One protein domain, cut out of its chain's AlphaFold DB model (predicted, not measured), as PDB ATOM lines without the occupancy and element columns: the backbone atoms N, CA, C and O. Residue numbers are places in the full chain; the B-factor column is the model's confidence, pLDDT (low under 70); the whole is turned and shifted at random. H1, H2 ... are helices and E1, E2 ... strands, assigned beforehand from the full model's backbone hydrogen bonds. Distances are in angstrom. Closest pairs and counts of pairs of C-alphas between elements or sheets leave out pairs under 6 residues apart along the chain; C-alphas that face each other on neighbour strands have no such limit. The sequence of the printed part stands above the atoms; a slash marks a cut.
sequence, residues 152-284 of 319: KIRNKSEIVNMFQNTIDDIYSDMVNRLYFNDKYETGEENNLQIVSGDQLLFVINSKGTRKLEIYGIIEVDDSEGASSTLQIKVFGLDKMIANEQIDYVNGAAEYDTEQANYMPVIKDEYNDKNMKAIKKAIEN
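This is residues 152 to 284 of the 319 residues of an uncharacterized protein of bacterium 1xD42-87 (UniProt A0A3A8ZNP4). A curled sheet of six strands, like part of a barrel, forms a trough with the long helix H1 in its hollow and the shorter H2 over the E4 and E5 part. At one end the strands run on into a two-stranded hairpin, E6 and E7, that lengthens the rod. The 133 printed residues hold two named helices and eight named strands in the order H1 E1 E2 E3 E4 E5 E6 E7 E8 H2; the class is mixed, helices and strands. The antiparallel sheet has the order E1, E2, E3, E4, E5, E8. The whole is loose, with a radius of gyration of the C-alphas of 18.1 A and spans of 69 by 28 by 21 A.

The twisted sheet holds E1, residues 184 to 186, E2, 199 to 206, E3, 211 to 219, E4, 227 to 236, E5, 239 to 249, and E8, 269 to 271. E1 to E5 form a meander, each strand the antiparallel neighbour of the one before. N and O pairs within hydrogen-bond range are N 185 and O 205, 2.8 A, for E1 and E2; N 201 and O 214, 2.8 A, for E2 and E3; N 217 and O 231, 2.8 A, for E3 and E4; N 230 and O 246, 2.8 A, for E4 and E5; N 249 and O 269, 2.9 A, for E5 and E8. H1, residues 156 to 178, and H2, residues 275 to 284, are on one face of the sheet, making two layers, helices and sheet. H1 has a height over the sheet of 6.0 A; its closest C-alphas to E4 are Phe 163 and Leu 230, 6.9 A. H2 has a height of 8.9 A and runs along the strands, at 1 degrees to E4 on the local plane; its closest C-alphas to E5 are Ala 281 and Ala 242, 6.4 A. H1, with residues 166 to 170 alone, and H2 only just touch, with 3 pairs of C-alphas within 8 A, the closest Ile 170 and Lys 279, 6.7 A. Both helices have every O i to N i+4 pair within hydrogen-bond range. E5 runs on into E6, residues 252 to 256, at 10 degrees, and E7, residues 261 to 266, runs on into E8 at 24 degrees. E6 and E7 are a hairpin, with N 254 and O 263 at 2.9 A; both are apart from H1.

H1 is 33.1 A long from C-alpha 156 at (-20.968, 29.954, 2.782). E5 is 30.9 A, E4 29.8 A, E3 26.7 A and E2 21.2 A long. H2 is 14.5 A long and ends with C-alpha 284 at (-16.918, 61.523, -9.850).

The two C-alphas farthest apart, of Gly 208 and Glu 258, are 68.7 A apart. The printed part has no cut. The link from E1 to E2, residues 187 to 198, is long. Confidence is under 70 at residue 182 and residues 207 to 210.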
ATOM      1  N   LYS A 152     -27.946  26.349  -8.867       91.44
ATOM      2  CA  LYS A 152     -26.713  26.181  -8.103       91.44
ATOM      3  C   LYS A 152     -26.896  26.572  -6.639       91.44
ATOM      4  O   LYS A 152     -27.117  27.737  -6.311       91.44
ATOM      5  N   ILE A 153     -26.751  25.592  -5.752       92.56
ATOM      6  CA  ILE A 153     -26.753  25.792  -4.299       92.56
ATOM      7  C   ILE A 153     -25.305  25.973  -3.851       92.56
ATOM      8  O   ILE A 153     -24.485  25.066  -3.993       92.56
ATOM      9  N   ARG A 154     -24.984  27.159  -3.335       92.38
ATOM     10  CA  ARG A 154     -23.633  27.524  -2.899       92.38
ATOM     11  C   ARG A 154     -23.508  27.434  -1.389       92.38
ATOM     12  O   ARG A 154     -24.435  27.782  -0.660       92.38
ATOM     13  N   ASN A 155     -22.341  27.005  -0.926       91.50
ATOM     14  CA  ASN A 155     -21.989  27.048   0.487       91.50
ATOM     15  C   ASN A 155     -21.535  28.458   0.908       91.50
ATOM     16  O   ASN A 155     -21.243  29.326   0.080       91.50
ATOM     17  N   LYS A 156     -21.391  28.667   2.218       91.81
ATOM     18  CA  LYS A 156     -20.968  29.954   2.782       91.81
ATOM     19  C   LYS A 156     -19.677  30.514   2.175       91.81
ATOM     20  O   LYS A 156     -19.598  31.710   1.904       91.81
ATOM     21  N   SER A 157     -18.664  29.671   1.970       90.69
ATOM     22  CA  SER A 157     -17.365  30.098   1.433       90.69
ATOM     23  C   SER A 157     -17.448  30.519  -0.034       90.69
ATOM     24  O   SER A 157     -16.842  31.511  -0.426       90.69
ATOM     25  N   GLU A 158     -18.258  29.825  -0.832       91.44
ATOM     26  CA  GLU A 158     -18.498  30.160  -2.233       91.44
ATOM     27  C   GLU A 158     -19.232  31.497  -2.371       91.44
ATOM     28  O   GLU A 158     -18.874  32.299  -3.232       91.44
ATOM     29  N   ILE A 159     -20.211  31.770  -1.497       92.56
ATOM     30  CA  ILE A 159     -20.928  33.053  -1.464       92.56
ATOM     31  C   ILE A 159     -19.968  34.197  -1.107       92.56
ATOM     32  O   ILE A 159     -19.957  35.228  -1.778       92.56
ATOM     33  N   VAL A 160     -19.114  34.008  -0.094       93.31
ATOM     34  CA  VAL A 160     -18.099  35.006   0.288       93.31
ATOM     35  C   VAL A 160     -17.113  35.261  -0.850       93.31
ATOM     36  O   VAL A 160     -16.849  36.418  -1.166       93.31
ATOM     37  N   ASN A 161     -16.611  34.213  -1.507       92.94
ATOM     38  CA  ASN A 161     -15.693  34.354  -2.641       92.94
ATOM     39  C   ASN A 161     -16.341  35.107  -3.810       92.94
ATOM     40  O   ASN A 161     -15.689  35.905  -4.475       92.94
ATOM     41  N   MET A 162     -17.634  34.894  -4.052       92.50
ATOM     42  CA  MET A 162     -18.365  35.622  -5.089       92.50
ATOM     43  C   MET A 162     -18.452  37.127  -4.784       92.50
ATOM     44  O   MET A 162     -18.242  37.955  -5.674       92.50
ATOM     45  N   PHE A 163     -18.706  37.487  -3.525       93.56
ATOM     46  CA  PHE A 163     -18.656  38.877  -3.077       93.56
ATOM     47  C   PHE A 163     -17.238  39.459  -3.138       93.56
ATOM     48  O   PHE A 163     -17.083  40.599  -3.576       93.56
ATOM     49  N   GLN A 164     -16.212  38.676  -2.789       92.75
ATOM     50  CA  GLN A 164     -14.810  39.091  -2.889       92.75
ATOM     51  C   GLN A 164     -14.433  39.430  -4.329       92.75
ATOM     52  O   GLN A 164     -13.968  40.535  -4.571       92.75
ATOM     53  N   ASN A 165     -14.765  38.567  -5.295       92.50
ATOM     54  CA  ASN A 165     -14.510  38.832  -6.716       92.50
ATOM     55  C   ASN A 165     -15.106  40.175  -7.175       92.50
ATOM     56  O   ASN A 165     -14.551  40.860  -8.028       92.50
ATOM     57  N   THR A 166     -16.243  40.576  -6.602       90.31
ATOM     58  CA  THR A 166     -16.879  41.854  -6.950       90.31
ATOM     59  C   THR A 166     -16.113  43.052  -6.393       90.31
ATOM     60  O   THR A 166     -16.085  44.108  -7.027       90.31
ATOM     61  N   ILE A 167     -15.480  42.900  -5.231       90.31
ATOM     62  CA  ILE A 167     -14.587  43.911  -4.660       90.31
ATOM     63  C   ILE A 167     -13.279  43.940  -5.446       90.31
ATOM     64  O   ILE A 167     -12.900  45.031  -5.872       90.31
ATOM     65  N   ASP A 168     -12.696  42.781  -5.761       91.50
ATOM     66  CA  ASP A 168     -11.478  42.656  -6.571       91.50
ATOM     67  C   ASP A 168     -11.656  43.347  -7.935       91.50
ATOM     68  O   ASP A 168     -10.771  44.057  -8.418       91.50
ATOM     69  N   ASP A 169     -12.832  43.203  -8.555       91.12
ATOM     70  CA  ASP A 169     -13.182  43.856  -9.819       91.12
ATOM     71  C   ASP A 169     -13.354  45.380  -9.692       91.12
ATOM     72  O   ASP A 169     -13.175  46.121 -10.669       91.12
ATOM     73  N   ILE A 170     -13.778  45.876  -8.526       87.88
ATOM     74  CA  ILE A 170     -13.828  47.315  -8.243       87.88
ATOM     75  C   ILE A 170     -12.403  47.814  -8.015       87.88
ATOM     76  O   ILE A 170     -11.987  48.765  -8.674       87.88
ATOM     77  N   TYR A 171     -11.645  47.156  -7.144       89.25
ATOM     78  CA  TYR A 171     -10.273  47.502  -6.804       89.25
ATOM     79  C   TYR A 171      -9.371  47.516  -8.042       89.25
ATOM     80  O   TYR A 171      -8.726  48.525  -8.327       89.25
ATOM     81  N   SER A 172      -9.402  46.452  -8.846       88.94
ATOM     82  CA  SER A 172      -8.614  46.323 -10.074       88.94
ATOM     83  C   SER A 172      -8.946  47.411 -11.097       88.94
ATOM     84  O   SER A 172      -8.039  47.963 -11.724       88.94
ATOM     85  N   ASP A 173     -10.224  47.769 -11.264       87.88
ATOM     86  CA  ASP A 173     -10.625  48.877 -12.144       87.88
ATOM     87  C   ASP A 173     -10.053  50.215 -11.643       87.88
ATOM     88  O   ASP A 173      -9.501  50.991 -12.426       87.88
ATOM     89  N   MET A 174     -10.095  50.460 -10.330       83.88
ATOM     90  CA  MET A 174      -9.536  51.673  -9.727       83.88
ATOM     91  C   MET A 174      -8.009  51.736  -9.848       83.88
ATOM     92  O   MET A 174      -7.473  52.762 -10.272       83.88
ATOM     93  N   VAL A 175      -7.295  50.652  -9.523       85.19
ATOM     94  CA  VAL A 175      -5.828  50.572  -9.619       85.19
ATOM     95  C   VAL A 175      -5.366  50.797 -11.054       85.19
ATOM     96  O   VAL A 175      -4.498  51.637 -11.286       85.19
ATOM     97  N   ASN A 176      -5.974  50.114 -12.028       85.44
ATOM     98  CA  ASN A 176      -5.604  50.257 -13.438       85.44
ATOM     99  C   ASN A 176      -5.771  51.697 -13.938       85.44
ATOM    100  O   ASN A 176      -4.948  52.192 -14.709       85.44
ATOM    101  N   ARG A 177      -6.813  52.396 -13.480       81.56
ATOM    102  CA  ARG A 177      -7.065  53.796 -13.851       81.56
ATOM    103  C   ARG A 177      -6.122  54.773 -13.160       81.56
ATOM    104  O   ARG A 177      -5.716  55.762 -13.770       81.56
ATOM    105  N   LEU A 178      -5.780  54.516 -11.901       81.12
ATOM    106  CA  LEU A 178      -4.902  55.378 -11.108       81.12
ATOM    107  C   LEU A 178      -3.412  55.097 -11.333       81.12
ATOM    108  O   LEU A 178      -2.593  55.922 -10.945       81.12
ATOM    109  N   TYR A 179      -3.058  54.007 -12.021       77.81
ATOM    110  CA  TYR A 179      -1.678  53.557 -12.223       77.81
ATOM    111  C   TYR A 179      -0.728  54.637 -12.771       77.81
ATOM    112  O   TYR A 179       0.414  54.741 -12.332       77.81
ATOM    113  N   PHE A 180      -1.193  55.466 -13.712       73.06
ATOM    114  CA  PHE A 180      -0.393  56.555 -14.295       73.06
ATOM    115  C   PHE A 180      -0.604  57.912 -13.614       73.06
ATOM    116  O   PHE A 180      -0.052  58.921 -14.058       73.06
ATOM    117  N   ASN A 181      -1.439  57.977 -12.577       75.00
ATOM    118  CA  ASN A 181      -1.795  59.226 -11.932       75.00
ATOM    119  C   ASN A 181      -0.977  59.433 -10.656       75.00
ATOM    120  O   ASN A 181      -1.406  59.079  -9.562       75.00
ATOM    121  N   ASP A 182       0.153  60.127 -10.795       69.38
ATOM    122  CA  ASP A 182       1.056  60.471  -9.690       69.38
ATOM    123  C   ASP A 182       0.396  61.262  -8.543       69.38
ATOM    124  O   ASP A 182       1.049  61.509  -7.527       69.38
ATOM    125  N   LYS A 183      -0.854  61.724  -8.683       70.88
ATOM    126  CA  LYS A 183      -1.588  62.432  -7.623       70.88
ATOM    127  C   LYS A 183      -2.225  61.492  -6.597       70.88
ATOM    128  O   LYS A 183      -2.536  61.972  -5.506       70.88
ATOM    129  N   TYR A 184      -2.424  60.217  -6.925       77.88
ATOM    130  CA  TYR A 184      -3.130  59.259  -6.074       77.88
ATOM    131  C   TYR A 184      -2.276  58.024  -5.793       77.88
ATOM    132  O   TYR A 184      -1.451  57.620  -6.604       77.88
ATOM    133  N   GLU A 185      -2.495  57.433  -4.628       78.75
ATOM    134  CA  GLU A 185      -1.876  56.201  -4.170       78.75
ATOM    135  C   GLU A 185      -2.979  55.303  -3.609       78.75
ATOM    136  O   GLU A 185      -3.717  55.696  -2.701       78.75
ATOM    137  N   THR A 186      -3.121  54.114  -4.187       81.25
ATOM    138  CA  THR A 186      -4.085  53.109  -3.735       81.25
ATOM    139  C   THR A 186      -3.414  52.225  -2.686       81.25
ATOM    140  O   THR A 186      -2.319  51.718  -2.919       81.25
ATOM    141  N   GLY A 187      -4.044  52.074  -1.523       80.69
ATOM    142  CA  GLY A 187      -3.614  51.146  -0.480       80.69
ATOM    143  C   GLY A 187      -3.927  49.693  -0.833       80.69
ATOM    144  O   GLY A 187      -4.623  49.425  -1.807       80.69
ATOM    145  N   GLU A 188      -3.423  48.764  -0.023       84.31
ATOM    146  CA  GLU A 188      -3.670  47.331  -0.202       84.31
ATOM    147  C   GLU A 188      -5.157  46.978  -0.026       84.31
ATOM    148  O   GLU A 188      -5.876  47.596   0.766       84.31
ATOM    149  N   GLU A 189      -5.596  45.976  -0.783       86.44
ATOM    150  CA  GLU A 189      -6.918  45.372  -0.669       86.44
ATOM    151  C   GLU A 189      -6.950  44.354   0.473       86.44
ATOM    152  O   GLU A 189      -6.099  43.469   0.569       86.44
ATOM    153  N   ASN A 190      -7.952  44.479   1.341       86.50
ATOM    154  CA  ASN A 190      -8.226  43.526   2.404       86.50
ATOM    155  C   ASN A 190      -9.282  42.513   1.959       86.50
ATOM    156  O   ASN A 190     -10.315  42.874   1.394       86.50
ATOM    157  N   ASN A 191      -9.058  41.251   2.323       87.00
ATOM    158  CA  ASN A 191     -10.036  40.188   2.120       87.00
ATOM    159  C   ASN A 191     -11.271  40.396   3.008       87.00
ATOM    160  O   ASN A 191     -11.144  40.687   4.201       87.00
ATOM    161  N   LEU A 192     -12.450  40.144   2.443       87.44
ATOM    162  CA  LEU A 192     -13.715  40.083   3.158       87.44
ATOM    163  C   LEU A 192     -13.680  39.022   4.253       87.44
ATOM    164  O   LEU A 192     -13.344  37.856   4.038       87.44
ATOM    165  N   GLN A 193     -14.133  39.422   5.433       86.44
ATOM    166  CA  GLN A 193     -14.357  38.550   6.572       86.44
ATOM    167  C   GLN A 193     -15.823  38.608   6.995       86.44
ATOM    168  O   GLN A 193     -16.474  39.651   6.923       86.44
ATOM    169  N   ILE A 194     -16.344  37.480   7.482       82.94
ATOM    170  CA  ILE A 194     -17.691  37.406   8.058       82.94
ATOM    171  C   ILE A 194     -17.622  37.958   9.485       82.94
ATOM    172  O   ILE A 194     -17.483  37.215  10.457       82.94
ATOM    173  N   VAL A 195     -17.669  39.280   9.601       84.62
ATOM    174  CA  VAL A 195     -17.653  40.009  10.871       84.62
ATOM    175  C   VAL A 195     -18.871  40.913  10.965       84.62
ATOM    176  O   VAL A 195     -19.347  41.449   9.968       84.62
ATOM    177  N   SER A 196     -19.390  41.087  12.178       77.06
ATOM    178  CA  SER A 196     -20.459  42.051  12.422       77.06
ATOM    179  C   SER A 196     -19.914  43.474  12.354       77.06
ATOM    180  O   SER A 196     -19.082  43.857  13.177       77.06
ATOM    181  N   GLY A 197     -20.435  44.266  11.418       80.12
ATOM    182  CA  GLY A 197     -20.136  45.692  11.292       80.12
ATOM    183  C   GLY A 197     -19.247  46.046  10.103       80.12
ATOM    184  O   GLY A 197     -18.974  45.218   9.237       80.12
ATOM    185  N   ASP A 198     -18.844  47.315  10.059       86.56
ATOM    186  CA  ASP A 198     -18.067  47.878   8.956       86.56
ATOM    187  C   ASP A 198     -16.625  47.336   8.971       86.56
ATOM    188  O   ASP A 198     -15.910  47.473   9.967       86.56
ATOM    189  N   GLN A 199     -16.177  46.774   7.847       91.31
ATOM    190  CA  GLN A 199     -14.781  46.386   7.626       91.31
ATOM    191  C   GLN A 199     -14.160  47.227   6.510       91.31
ATOM    192  O   GLN A 199     -14.799  47.476   5.491       91.31
ATOM    193  N   LEU A 200     -12.926  47.688   6.707       89.94
ATOM    194  CA  LEU A 200     -12.204  48.483   5.713       89.94
ATOM    195  C   LEU A 200     -11.693  47.570   4.592       89.94
ATOM    196  O   LEU A 200     -10.865  46.701   4.851       89.94
ATOM    197  N   LEU A 201     -12.141  47.800   3.360       89.44
ATOM    198  CA  LEU A 201     -11.732  47.022   2.189       89.44
ATOM    199  C   LEU A 201     -10.428  47.564   1.605       89.44
ATOM    200  O   LEU A 201      -9.430  46.860   1.573       89.44
ATOM    201  N   PHE A 202     -10.409  48.835   1.206       89.75
ATOM    202  CA  PHE A 202      -9.203  49.514   0.724       89.75
ATOM    203  C   PHE A 202      -9.344  51.034   0.862       89.75
ATOM    204  O   PHE A 202     -10.419  51.566   1.163       89.75
ATOM    205  N   VAL A 203      -8.233  51.745   0.668       87.62
ATOM    206  CA  VAL A 203      -8.150  53.208   0.792       87.62
ATOM    207  C   VAL A 203      -7.479  53.786  -0.444       87.62
ATOM    208  O   VAL A 203      -6.497  53.237  -0.931       87.62
ATOM    209  N   ILE A 204      -7.966  54.927  -0.922       84.62
ATOM    210  CA  ILE A 204      -7.307  55.723  -1.959       84.62
ATOM    211  C   ILE A 204      -6.887  57.052  -1.333       84.62
ATOM    212  O   ILE A 204      -7.723  57.847  -0.894       84.62
ATOM    213  N   ASN A 205      -5.581  57.295  -1.291       82.56
ATOM    214  CA  ASN A 205      -4.993  58.524  -0.777       82.56
ATOM    215  C   ASN A 205      -4.623  59.445  -1.938       82.56
ATOM    216  O   ASN A 205      -3.982  59.032  -2.898       82.56
ATOM    217  N   SER A 206      -4.979  60.720  -1.846       75.69
ATOM    218  CA  SER A 206      -4.412  61.759  -2.704       75.69
ATOM    219  C   SER A 206      -3.226  62.423  -2.010       75.69
ATOM    220  O   SER A 206      -3.263  62.666  -0.801       75.69
ATOM    221  N   LYS A 207      -2.208  62.831  -2.778       67.19
ATOM    222  CA  LYS A 207      -1.104  63.670  -2.273       67.19
ATOM    223  C   LYS A 207      -1.594  65.014  -1.704       67.19
ATOM    224  O   LYS A 207      -0.879  65.638  -0.925       67.19
ATOM    225  N   GLY A 208      -2.806  65.452  -2.061       56.16
ATOM    226  CA  GLY A 208      -3.461  66.659  -1.555       56.16
ATOM    227  C   GLY A 208      -4.565  66.374  -0.532       56.16
ATOM    228  O   GLY A 208      -5.726  66.630  -0.813       56.16
ATOM    229  N   THR A 209      -4.249  65.860   0.663       61.66
ATOM    230  CA  THR A 209      -5.157  65.750   1.845       61.66
ATOM    231  C   THR A 209      -6.514  65.036   1.674       61.66
ATOM    232  O   THR A 209      -7.250  64.907   2.650       61.66
ATOM    233  N   ARG A 210      -6.872  64.552   0.482       66.62
ATOM    234  CA  ARG A 210      -8.115  63.817   0.234       66.62
ATOM    235  C   ARG A 210      -7.889  62.332   0.467       66.62
ATOM    236  O   ARG A 210      -6.987  61.742  -0.123       66.62
ATOM    237  N   LYS A 211      -8.738  61.749   1.305       82.56
ATOM    238  CA  LYS A 211      -8.780  60.320   1.604       82.56
ATOM    239  C   LYS A 211     -10.143  59.784   1.198       82.56
ATOM    240  O   LYS A 211     -11.153  60.417   1.518       82.56
ATOM    241  N   LEU A 212     -10.144  58.662   0.492       85.38
ATOM    242  CA  LEU A 212     -11.344  57.915   0.158       85.38
ATOM    243  C   LEU A 212     -11.232  56.509   0.753       85.38
ATOM    244  O   LEU A 212     -10.251  55.809   0.517       85.38
ATOM    245  N   GLU A 213     -12.206  56.136   1.569       88.38
ATOM    246  CA  GLU A 213     -12.248  54.883   2.320       88.38
ATOM    247  C   GLU A 213     -13.453  54.069   1.863       88.38
ATOM    248  O   GLU A 213     -14.573  54.584   1.794       88.38
ATOM    249  N   ILE A 214     -13.221  52.800   1.542       89.75
ATOM    250  CA  ILE A 214     -14.267  51.882   1.109       89.75
ATOM    251  C   ILE A 214     -14.466  50.848   2.209       89.75
ATOM    252  O   ILE A 214     -13.526  50.150   2.588       89.75
ATOM    253  N   TYR A 215     -15.695  50.742   2.704       91.38
ATOM    254  CA  TYR A 215     -16.095  49.785   3.727       91.38
ATOM    255  C   TYR A 215     -17.086  48.767   3.169       91.38
ATOM    256  O   TYR A 215     -17.941  49.112   2.353       91.38
ATOM    257  N   GLY A 216     -16.986  47.530   3.648       90.38
ATOM    258  CA  GLY A 216     -17.930  46.451   3.383       90.38
ATOM    259  C   GLY A 216     -18.683  46.044   4.650       90.38
ATOM    260  O   GLY A 216     -18.119  46.049   5.742       90.38
ATOM    261  N   ILE A 217     -19.944  45.652   4.514       92.06
ATOM    262  CA  ILE A 217     -20.663  44.846   5.507       92.06
ATOM    263  C   ILE A 217     -21.214  43.637   4.773       92.06
ATOM    264  O   ILE A 217     -21.791  43.788   3.700       92.06
ATOM    265  N   ILE A 218     -21.042  42.455   5.353       92.62
ATOM    266  CA  ILE A 218     -21.487  41.204   4.752       92.62
ATOM    267  C   ILE A 218     -22.431  40.465   5.701       92.62
ATOM    268  O   ILE A 218     -22.121  40.262   6.876       92.62
ATOM    269  N   GLU A 219     -23.568  40.029   5.173       91.69
ATOM    270  CA  GLU A 219     -24.506  39.136   5.846       91.69
ATOM    271  C   GLU A 219     -24.692  37.899   4.966       91.69
ATOM    272  O   GLU A 219     -25.216  37.993   3.856       91.69
ATOM    273  N   VAL A 220     -24.215  36.743   5.437       92.38
ATOM    274  CA  VAL A 220     -24.234  35.491   4.664       92.38
ATOM    275  C   VAL A 220     -25.131  34.463   5.333       92.38
ATOM    276  O   VAL A 220     -24.885  34.089   6.483       92.38
ATOM    277  N   ASP A 221     -26.093  33.969   4.563       92.44
ATOM    278  CA  ASP A 221     -26.934  32.815   4.866       92.44
ATOM    279  C   ASP A 221     -26.796  31.810   3.713       92.44
ATOM    280  O   ASP A 221     -27.126  32.118   2.565       92.44
ATOM    281  N   ASP A 222     -26.234  30.639   4.013       91.81
ATOM    282  CA  ASP A 222     -25.985  29.557   3.060       91.81
ATOM    283  C   ASP A 222     -27.126  28.532   2.992       91.81
ATOM    284  O   ASP A 222     -27.012  27.526   2.291       91.81
ATOM    285  N   SER A 223     -28.245  28.799   3.668       92.31
ATOM    286  CA  SER A 223     -29.451  27.983   3.558       92.31
ATOM    287  C   SER A 223     -30.034  28.037   2.141       92.31
ATOM    288  O   SER A 223     -29.916  29.035   1.423       92.31
ATOM    289  N   GLU A 224     -30.698  26.960   1.728       90.25
ATOM    290  CA  GLU A 224     -31.369  26.894   0.428       90.25
ATOM    291  C   GLU A 224     -32.464  27.960   0.314       90.25
ATOM    292  O   GLU A 224     -33.318  28.094   1.193       90.25
ATOM    293  N   GLY A 225     -32.438  28.741  -0.768       89.69
ATOM    294  CA  GLY A 225     -33.413  29.809  -1.004       89.69
ATOM    295  C   GLY A 225     -33.226  31.063  -0.148       89.69
ATOM    296  O   GLY A 225     -33.986  32.023  -0.306       89.69
ATOM    297  N   ALA A 226     -32.244  31.083   0.757       94.00
ATOM    298  CA  ALA A 226     -31.939  32.257   1.560       94.00
ATOM    299  C   ALA A 226     -31.213  33.330   0.741       94.00
ATOM    300  O   ALA A 226     -30.649  33.074  -0.324       94.00
ATOM    301  N   SER A 227     -31.250  34.564   1.239       93.75
ATOM    302  CA  SER A 227     -30.580  35.702   0.612       93.75
ATOM    303  C   SER A 227     -29.393  36.147   1.455       93.75
ATOM    304  O   SER A 227     -29.505  36.291   2.669       93.75
ATOM    305  N   SER A 228     -28.271  36.391   0.792       94.25
ATOM    306  CA  SER A 228     -27.065  36.985   1.362       94.25
ATOM    307  C   SER A 228     -26.858  38.382   0.786       94.25
ATOM    308  O   SER A 228     -27.186  38.630  -0.377       94.25
ATOM    309  N   THR A 229     -26.300  39.296   1.577       93.56
ATOM    310  CA  THR A 229     -26.134  40.701   1.186       93.56
ATOM    311  C   THR A 229     -24.713  41.200   1.439       93.56
ATOM    312  O   THR A 229     -24.064  40.845   2.427       93.56
ATOM    313  N   LEU A 230     -24.230  42.040   0.526       93.19
ATOM    314  CA  LEU A 230     -23.000  42.813   0.650       93.19
ATOM    315  C   LEU A 230     -23.348  44.294   0.509       93.19
ATOM    316  O   LEU A 230     -23.772  44.747  -0.552       93.19
ATOM    317  N   GLN A 231     -23.128  45.066   1.565       92.00
ATOM    318  CA  GLN A 231     -23.260  46.517   1.541       92.00
ATOM    319  C   GLN A 231     -21.884  47.160   1.387       92.00
ATOM    320  O   GLN A 231     -20.991  46.914   2.195       92.00
ATOM    321  N   ILE A 232     -21.720  48.015   0.378       91.44
ATOM    322  CA  ILE A 232     -20.490  48.770   0.129       91.44
ATOM    323  C   ILE A 232     -20.753  50.247   0.406       91.44
ATOM    324  O   ILE A 232     -21.588  50.886  -0.241       91.44
ATOM    325  N   LYS A 233     -20.001  50.805   1.353       90.88
ATOM    326  CA  LYS A 233     -20.045  52.220   1.726       90.88
ATOM    327  C   LYS A 233     -18.752  52.901   1.311       90.88
ATOM    328  O   LYS A 233     -17.665  52.433   1.635       90.88
ATOM    329  N   VAL A 234     -18.867  54.038   0.641       89.31
ATOM    330  CA  VAL A 234     -17.725  54.850   0.214       89.31
ATOM    331  C   VAL A 234     -17.758  56.167   0.970       89.31
ATOM    332  O   VAL A 234     -18.735  56.911   0.872       89.31
ATOM    333  N   PHE A 235     -16.686  56.476   1.690       86.69
ATOM    334  CA  PHE A 235     -16.502  57.739   2.395       86.69
ATOM    335  C   PHE A 235     -15.379  58.542   1.755       86.69
ATOM    336  O   PHE A 235     -14.318  58.002   1.470       86.69
ATOM    337  N   GLY A 236     -15.581  59.842   1.565       84.00
ATOM    338  CA  GLY A 236     -14.502  60.762   1.220       84.00
ATOM    339  C   GLY A 236     -14.610  62.037   2.034       84.00
ATOM    340  O   GLY A 236     -15.691  62.617   2.149       84.00
ATOM    341  N   LEU A 237     -13.487  62.462   2.624       79.00
ATOM    342  CA  LEU A 237     -13.440  63.588   3.572       79.00
ATOM    343  C   LEU A 237     -14.506  63.460   4.684       79.00
ATOM    344  O   LEU A 237     -15.245  64.409   4.954       79.00
ATOM    345  N   ASP A 238     -14.630  62.260   5.263       76.69
ATOM    346  CA  ASP A 238     -15.593  61.906   6.319       76.69
ATOM    347  C   ASP A 238     -17.079  62.069   5.938       76.69
ATOM    348  O   ASP A 238     -17.964  62.086   6.797       76.69
ATOM    349  N   LYS A 239     -17.391  62.170   4.639       82.25
ATOM    350  CA  LYS A 239     -18.763  62.185   4.115       82.25
ATOM    351  C   LYS A 239     -19.036  60.938   3.297       82.25
ATOM    352  O   LYS A 239     -18.222  60.548   2.466       82.25
ATOM    353  N   MET A 240     -20.207  60.344   3.500       86.38
ATOM    354  CA  MET A 240     -20.662  59.204   2.708       86.38
ATOM    355  C   MET A 240     -21.020  59.670   1.290       86.38
ATOM    356  O   MET A 240     -21.885  60.528   1.118       86.38
ATOM    357  N   ILE A 241     -20.335  59.116   0.294       86.69
ATOM    358  CA  ILE A 241     -20.484  59.441  -1.132       86.69
ATOM    359  C   ILE A 241     -21.397  58.424  -1.814       86.69
ATOM    360  O   ILE A 241     -22.219  58.792  -2.648       86.69
ATOM    361  N   ALA A 242     -21.261  57.151  -1.443       87.69
ATOM    362  CA  ALA A 242     -22.073  56.062  -1.961       87.69
ATOM    363  C   ALA A 242     -22.385  55.060  -0.850       87.69
ATOM    364  O   ALA A 242     -21.568  54.834   0.046       87.69
ATOM    365  N   ASN A 243     -23.574  54.473  -0.921       91.62
ATOM    366  CA  ASN A 243     -23.979  53.343  -0.101       91.62
ATOM    367  C   ASN A 243     -24.891  52.473  -0.949       91.62
ATOM    368  O   ASN A 243     -26.053  52.811  -1.161       91.62
ATOM    369  N   GLU A 244     -24.319  51.398  -1.457       91.38
ATOM    370  CA  GLU A 244     -24.975  50.503  -2.394       91.38
ATOM    371  C   GLU A 244     -24.963  49.089  -1.827       91.38
ATOM    372  O   GLU A 244     -24.042  48.694  -1.110       91.38
ATOM    373  N   GLN A 245     -26.000  48.330  -2.157       90.88
ATOM    374  CA  GLN A 245     -26.175  46.956  -1.707       90.88
ATOM    375  C   GLN A 245     -26.167  46.014  -2.908       90.88
ATOM    376  O   GLN A 245     -26.713  46.336  -3.968       90.88
ATOM    377  N   ILE A 246     -25.523  44.870  -2.735       91.00
ATOM    378  CA  ILE A 246     -25.431  43.786  -3.703       91.00
ATOM    379  C   ILE A 246     -26.033  42.554  -3.042       91.00
ATOM    380  O   ILE A 246     -25.635  42.178  -1.939       91.00
ATOM    381  N   ASP A 247     -26.985  41.937  -3.729       92.69
ATOM    382  CA  ASP A 247     -27.761  40.821  -3.202       92.69
ATOM    383  C   ASP A 247     -27.452  39.542  -3.974       92.69
ATOM    384  O   ASP A 247     -27.299  39.548  -5.202       92.69
ATOM    385  N   TYR A 248     -27.412  38.437  -3.242       94.38
ATOM    386  CA  TYR A 248     -27.362  37.090  -3.784       94.38
ATOM    387  C   TYR A 248     -28.490  36.257  -3.187       94.38
ATOM    388  O   TYR A 248     -28.641  36.214  -1.969       94.38
ATOM    389  N   VAL A 249     -29.247  35.565  -4.032       94.50
ATOM    390  CA  VAL A 249     -30.235  34.569  -3.610       94.50
ATOM    391  C   VAL A 249     -29.659  33.190  -3.886       94.50
ATOM    392  O   VAL A 249     -29.280  32.897  -5.022       94.50
ATOM    393  N   ASN A 250     -29.581  32.349  -2.856       93.62
ATOM    394  CA  ASN A 250     -29.100  30.987  -3.001       93.62
ATOM    395  C   ASN A 250     -30.152  30.107  -3.681       93.62
ATOM    396  O   ASN A 250     -31.355  30.282  -3.477       93.62
ATOM    397  N   GLY A 251     -29.691  29.137  -4.465       92.94
ATOM    398  CA  GLY A 251     -30.570  28.158  -5.083       92.94
ATOM    399  C   GLY A 251     -31.347  27.337  -4.051       92.94
ATOM    400  O   GLY A 251     -30.886  27.147  -2.923       92.94
ATOM    401  N   ALA A 252     -32.518  26.841  -4.441       93.38
ATOM    402  CA  ALA A 252     -33.256  25.830  -3.688       93.38
ATOM    403  C   ALA A 252     -33.855  24.799  -4.640       93.38
ATOM    404  O   ALA A 252     -34.440  25.163  -5.668       93.38
ATOM    405  N   ALA A 253     -33.759  23.529  -4.264       92.69
ATOM    406  CA  ALA A 253     -34.332  22.426  -5.018       92.69
ATOM    407  C   ALA A 253     -35.038  21.450  -4.080       92.69
ATOM    408  O   ALA A 253     -34.619  21.232  -2.949       92.69
ATOM    409  N   GLU A 254     -36.107  20.829  -4.561       93.31
ATOM    410  CA  GLU A 254     -36.814  19.788  -3.821       93.31
ATOM    411  C   GLU A 254     -36.859  18.499  -4.631       93.31
ATOM    412  O   GLU A 254     -36.910  18.525  -5.858       93.31
ATOM    413  N   TYR A 255     -36.816  17.359  -3.946       92.12
ATOM    414  CA  TYR A 255     -36.914  16.065  -4.609       92.12
ATOM    415  C   TYR A 255     -38.383  15.715  -4.869       92.12
ATOM    416  O   TYR A 255     -39.158  15.531  -3.926       92.12
ATOM    417  N   ASP A 256     -38.757  15.585  -6.140       93.38
ATOM    418  CA  ASP A 256     -40.076  15.124  -6.559       93.38
ATOM    419  C   ASP A 256     -40.089  13.587  -6.575       93.38
ATOM    420  O   ASP A 256     -39.485  12.929  -7.424       93.38
ATOM    421  N   THR A 257     -40.809  12.989  -5.623       91.56
ATOM    422  CA  THR A 257     -40.924  11.527  -5.518       91.56
ATOM    423  C   THR A 257     -41.697  10.880  -6.669       91.56
ATOM    424  O   THR A 257     -41.537   9.682  -6.895       91.56
ATOM    425  N   GLU A 258     -42.557  11.625  -7.369       91.56
ATOM    426  CA  GLU A 258     -43.331  11.110  -8.505       91.56
ATOM    427  C   GLU A 258     -42.484  11.059  -9.779       91.56
ATOM    428  O   GLU A 258     -42.567  10.094 -10.540       91.56
ATOM    429  N   GLN A 259     -41.650  12.080  -9.992       85.81
ATOM    430  CA  GLN A 259     -40.752  12.179 -11.148       85.81
ATOM    431  C   GLN A 259     -39.358  11.585 -10.892       85.81
ATOM    432  O   GLN A 259     -38.593  11.385 -11.837       85.81
ATOM    433  N   ALA A 260     -39.070  11.226  -9.637       90.06
ATOM    434  CA  ALA A 260     -37.819  10.644  -9.162       90.06
ATOM    435  C   ALA A 260     -36.574  11.499  -9.464       90.06
ATOM    436  O   ALA A 260     -35.481  10.955  -9.630       90.06
ATOM    437  N   ASN A 261     -36.743  12.820  -9.510       90.50
ATOM    438  CA  ASN A 261     -35.709  13.809  -9.799       90.50
ATOM    439  C   ASN A 261     -35.879  15.061  -8.921       90.50
ATOM    440  O   ASN A 261     -36.903  15.256  -8.263       90.50
ATOM    441  N   TYR A 262     -34.865  15.916  -8.907       93.31
ATOM    442  CA  TYR A 262     -34.917  17.227  -8.282       93.31
ATOM    443  C   TYR A 262     -35.628  18.241  -9.177       93.31
ATOM    444  O   TYR A 262     -35.438  18.280 -10.395       93.31
ATOM    445  N   MET A 263     -36.413  19.111  -8.544       92.50
ATOM    446  CA  MET A 263     -37.151  20.198  -9.173       92.50
ATOM    447  C   MET A 263     -36.725  21.547  -8.572       92.50
ATOM    448  O   MET A 263     -36.558  21.657  -7.355       92.50
ATOM    449  N   PRO A 264     -36.538  22.594  -9.397       92.12
ATOM    450  CA  PRO A 264     -36.140  23.908  -8.907       92.12
ATOM    451  C   PRO A 264     -37.290  24.583  -8.152       92.12
ATOM    452  O   PRO A 264     -38.370  24.781  -8.713       92.12
ATOM    453  N   VAL A 265     -37.027  25.016  -6.919       92.50
ATOM    454  CA  VAL A 265     -37.956  25.837  -6.122       92.50
ATOM    455  C   VAL A 265     -37.607  27.314  -6.278       92.50
ATOM    456  O   VAL A 265     -38.463  28.135  -6.608       92.50
ATOM    457  N   ILE A 266     -36.328  27.653  -6.091       91.38
ATOM    458  CA  ILE A 266     -35.789  29.011  -6.230       91.38
ATOM    459  C   ILE A 266     -34.541  28.933  -7.101       91.38
ATOM    460  O   ILE A 266     -33.661  28.110  -6.857       91.38
ATOM    461  N   LYS A 267     -34.464  29.791  -8.121       90.94
ATOM    462  CA  LYS A 267     -33.259  29.924  -8.943       90.94
ATOM    463  C   LYS A 267     -32.241  30.792  -8.226       90.94
ATOM    464  O   LYS A 267     -32.623  31.810  -7.652       90.94
ATOM    465  N   ASP A 268     -30.971  30.412  -8.301       91.25
ATOM    466  CA  ASP A 268     -29.906  31.275  -7.821       91.25
ATOM    467  C   ASP A 268     -29.812  32.534  -8.692       91.25
ATOM    468  O   ASP A 268     -29.885  32.476  -9.922       91.25
ATOM    469  N   GLU A 269     -29.690  33.692  -8.046       92.56
ATOM    470  CA  GLU A 269     -29.620  34.986  -8.724       92.56
ATOM    471  C   GLU A 269     -28.599  35.886  -8.033       92.56
ATOM    472  O   GLU A 269     -28.586  36.019  -6.809       92.56
ATOM    473  N   TYR A 270     -27.755  36.533  -8.839       91.94
ATOM    474  CA  TYR A 270     -26.795  37.527  -8.378       91.94
ATOM    475  C   TYR A 270     -27.109  38.893  -8.982       91.94
ATOM    476  O   TYR A 270     -27.139  39.047 -10.206       91.94
ATOM    477  N   ASN A 271     -27.346  39.891  -8.130       89.56
ATOM    478  CA  ASN A 271     -27.726  41.232  -8.558       89.56
ATOM    479  C   ASN A 271     -26.541  42.208  -8.479       89.56
ATOM    480  O   ASN A 271     -26.365  42.922  -7.494       89.56
ATOM    481  N   ASP A 272     -25.765  42.289  -9.559       81.94
ATOM    482  CA  ASP A 272     -24.561  43.127  -9.681       81.94
ATOM    483  C   ASP A 272     -24.825  44.550 -10.219       81.94
ATOM    484  O   ASP A 272     -23.897  45.340 -10.423       81.94
ATOM    485  N   LYS A 273     -26.091  44.922 -10.451       83.12
ATOM    486  CA  LYS A 273     -26.463  46.170 -11.149       83.12
ATOM    487  C   LYS A 273     -25.877  47.423 -10.495       83.12
ATOM    488  O   LYS A 273     -25.503  48.368 -11.197       83.12
ATOM    489  N   ASN A 274     -25.765  47.413  -9.169       84.44
ATOM    490  CA  ASN A 274     -25.286  48.546  -8.382       84.44
ATOM    491  C   ASN A 274     -23.758  48.713  -8.433       84.44
ATOM    492  O   ASN A 274     -23.247  49.795  -8.143       84.44
ATOM    493  N   MET A 275     -23.011  47.717  -8.919       82.88
ATOM    494  CA  MET A 275     -21.553  47.793  -9.064       82.88
ATOM    495  C   MET A 275     -21.117  48.977  -9.945       82.88
ATOM    496  O   MET A 275     -20.164  49.693  -9.633       82.88
ATOM    497  N   LYS A 276     -21.850  49.238 -11.036       83.19
ATOM    498  CA  LYS A 276     -21.574  50.376 -11.931       83.19
ATOM    499  C   LYS A 276     -21.806  51.722 -11.247       83.19
ATOM    500  O   LYS A 276     -21.105  52.684 -11.556       83.19
ATOM    501  N   ALA A 277     -22.778  51.793 -10.337       84.81
ATOM    502  CA  ALA A 277     -23.058  53.001  -9.570       84.81
ATOM    503  C   ALA A 277     -21.911  53.304  -8.596       84.81
ATOM    504  O   ALA A 277     -21.449  54.443  -8.557       84.81
ATOM    505  N   ILE A 278     -21.380  52.279  -7.915       85.62
ATOM    506  CA  ILE A 278     -20.218  52.406  -7.020       85.62
ATOM    507  C   ILE A 278     -19.003  52.933  -7.790       85.62
ATOM    508  O   ILE A 278     -18.432  53.954  -7.407       85.62
ATOM    509  N   LYS A 279     -18.648  52.295  -8.915       86.31
ATOM    510  CA  LYS A 279     -17.514  52.718  -9.758       86.31
ATOM    511  C   LYS A 279     -17.643  54.182 -10.184       86.31
ATOM    512  O   LYS A 279     -16.734  54.978  -9.968       86.31
ATOM    513  N   LYS A 280     -18.819  54.571 -10.686       85.62
ATOM    514  CA  LYS A 280     -19.096  55.949 -11.114       85.62
ATOM    515  C   LYS A 280     -19.045  56.961  -9.963       85.62
ATOM    516  O   LYS A 280     -18.597  58.087 -10.161       85.62
ATOM    517  N   ALA A 281     -19.504  56.590  -8.770       84.25
ATOM    518  CA  ALA A 281     -19.457  57.470  -7.605       84.25
ATOM    519  C   ALA A 281     -18.013  57.762  -7.171       84.25
ATOM    520  O   ALA A 281     -17.681  58.912  -6.876       84.25
ATOM    521  N   ILE A 282     -17.147  56.743  -7.189       83.50
ATOM    522  CA  ILE A 282     -15.723  56.916  -6.889       83.50
ATOM    523  C   ILE A 282     -15.050  57.772  -7.974       83.50
ATOM    524  O   ILE A 282     -14.297  58.689  -7.650       83.50
ATOM    525  N   GLU A 283     -15.359  57.530  -9.251       82.00
ATOM    526  CA  GLU A 283     -14.851  58.331 -10.374       82.00
ATOM    527  C   GLU A 283     -15.197  59.816 -10.233       82.00
ATOM    528  O   GLU A 283     -14.300  60.657 -10.282       82.00
ATOM    529  N   ASN A 284     -16.473  60.138 -10.002       82.19
ATOM    530  CA  ASN A 284     -16.918  61.523  -9.850       82.19
ATOM    531  C   ASN A 284     -16.160  62.232  -8.719       82.19
ATOM    532  O   ASN A 284     -15.695  63.351  -8.902       82.19
TER     533      ASN A 284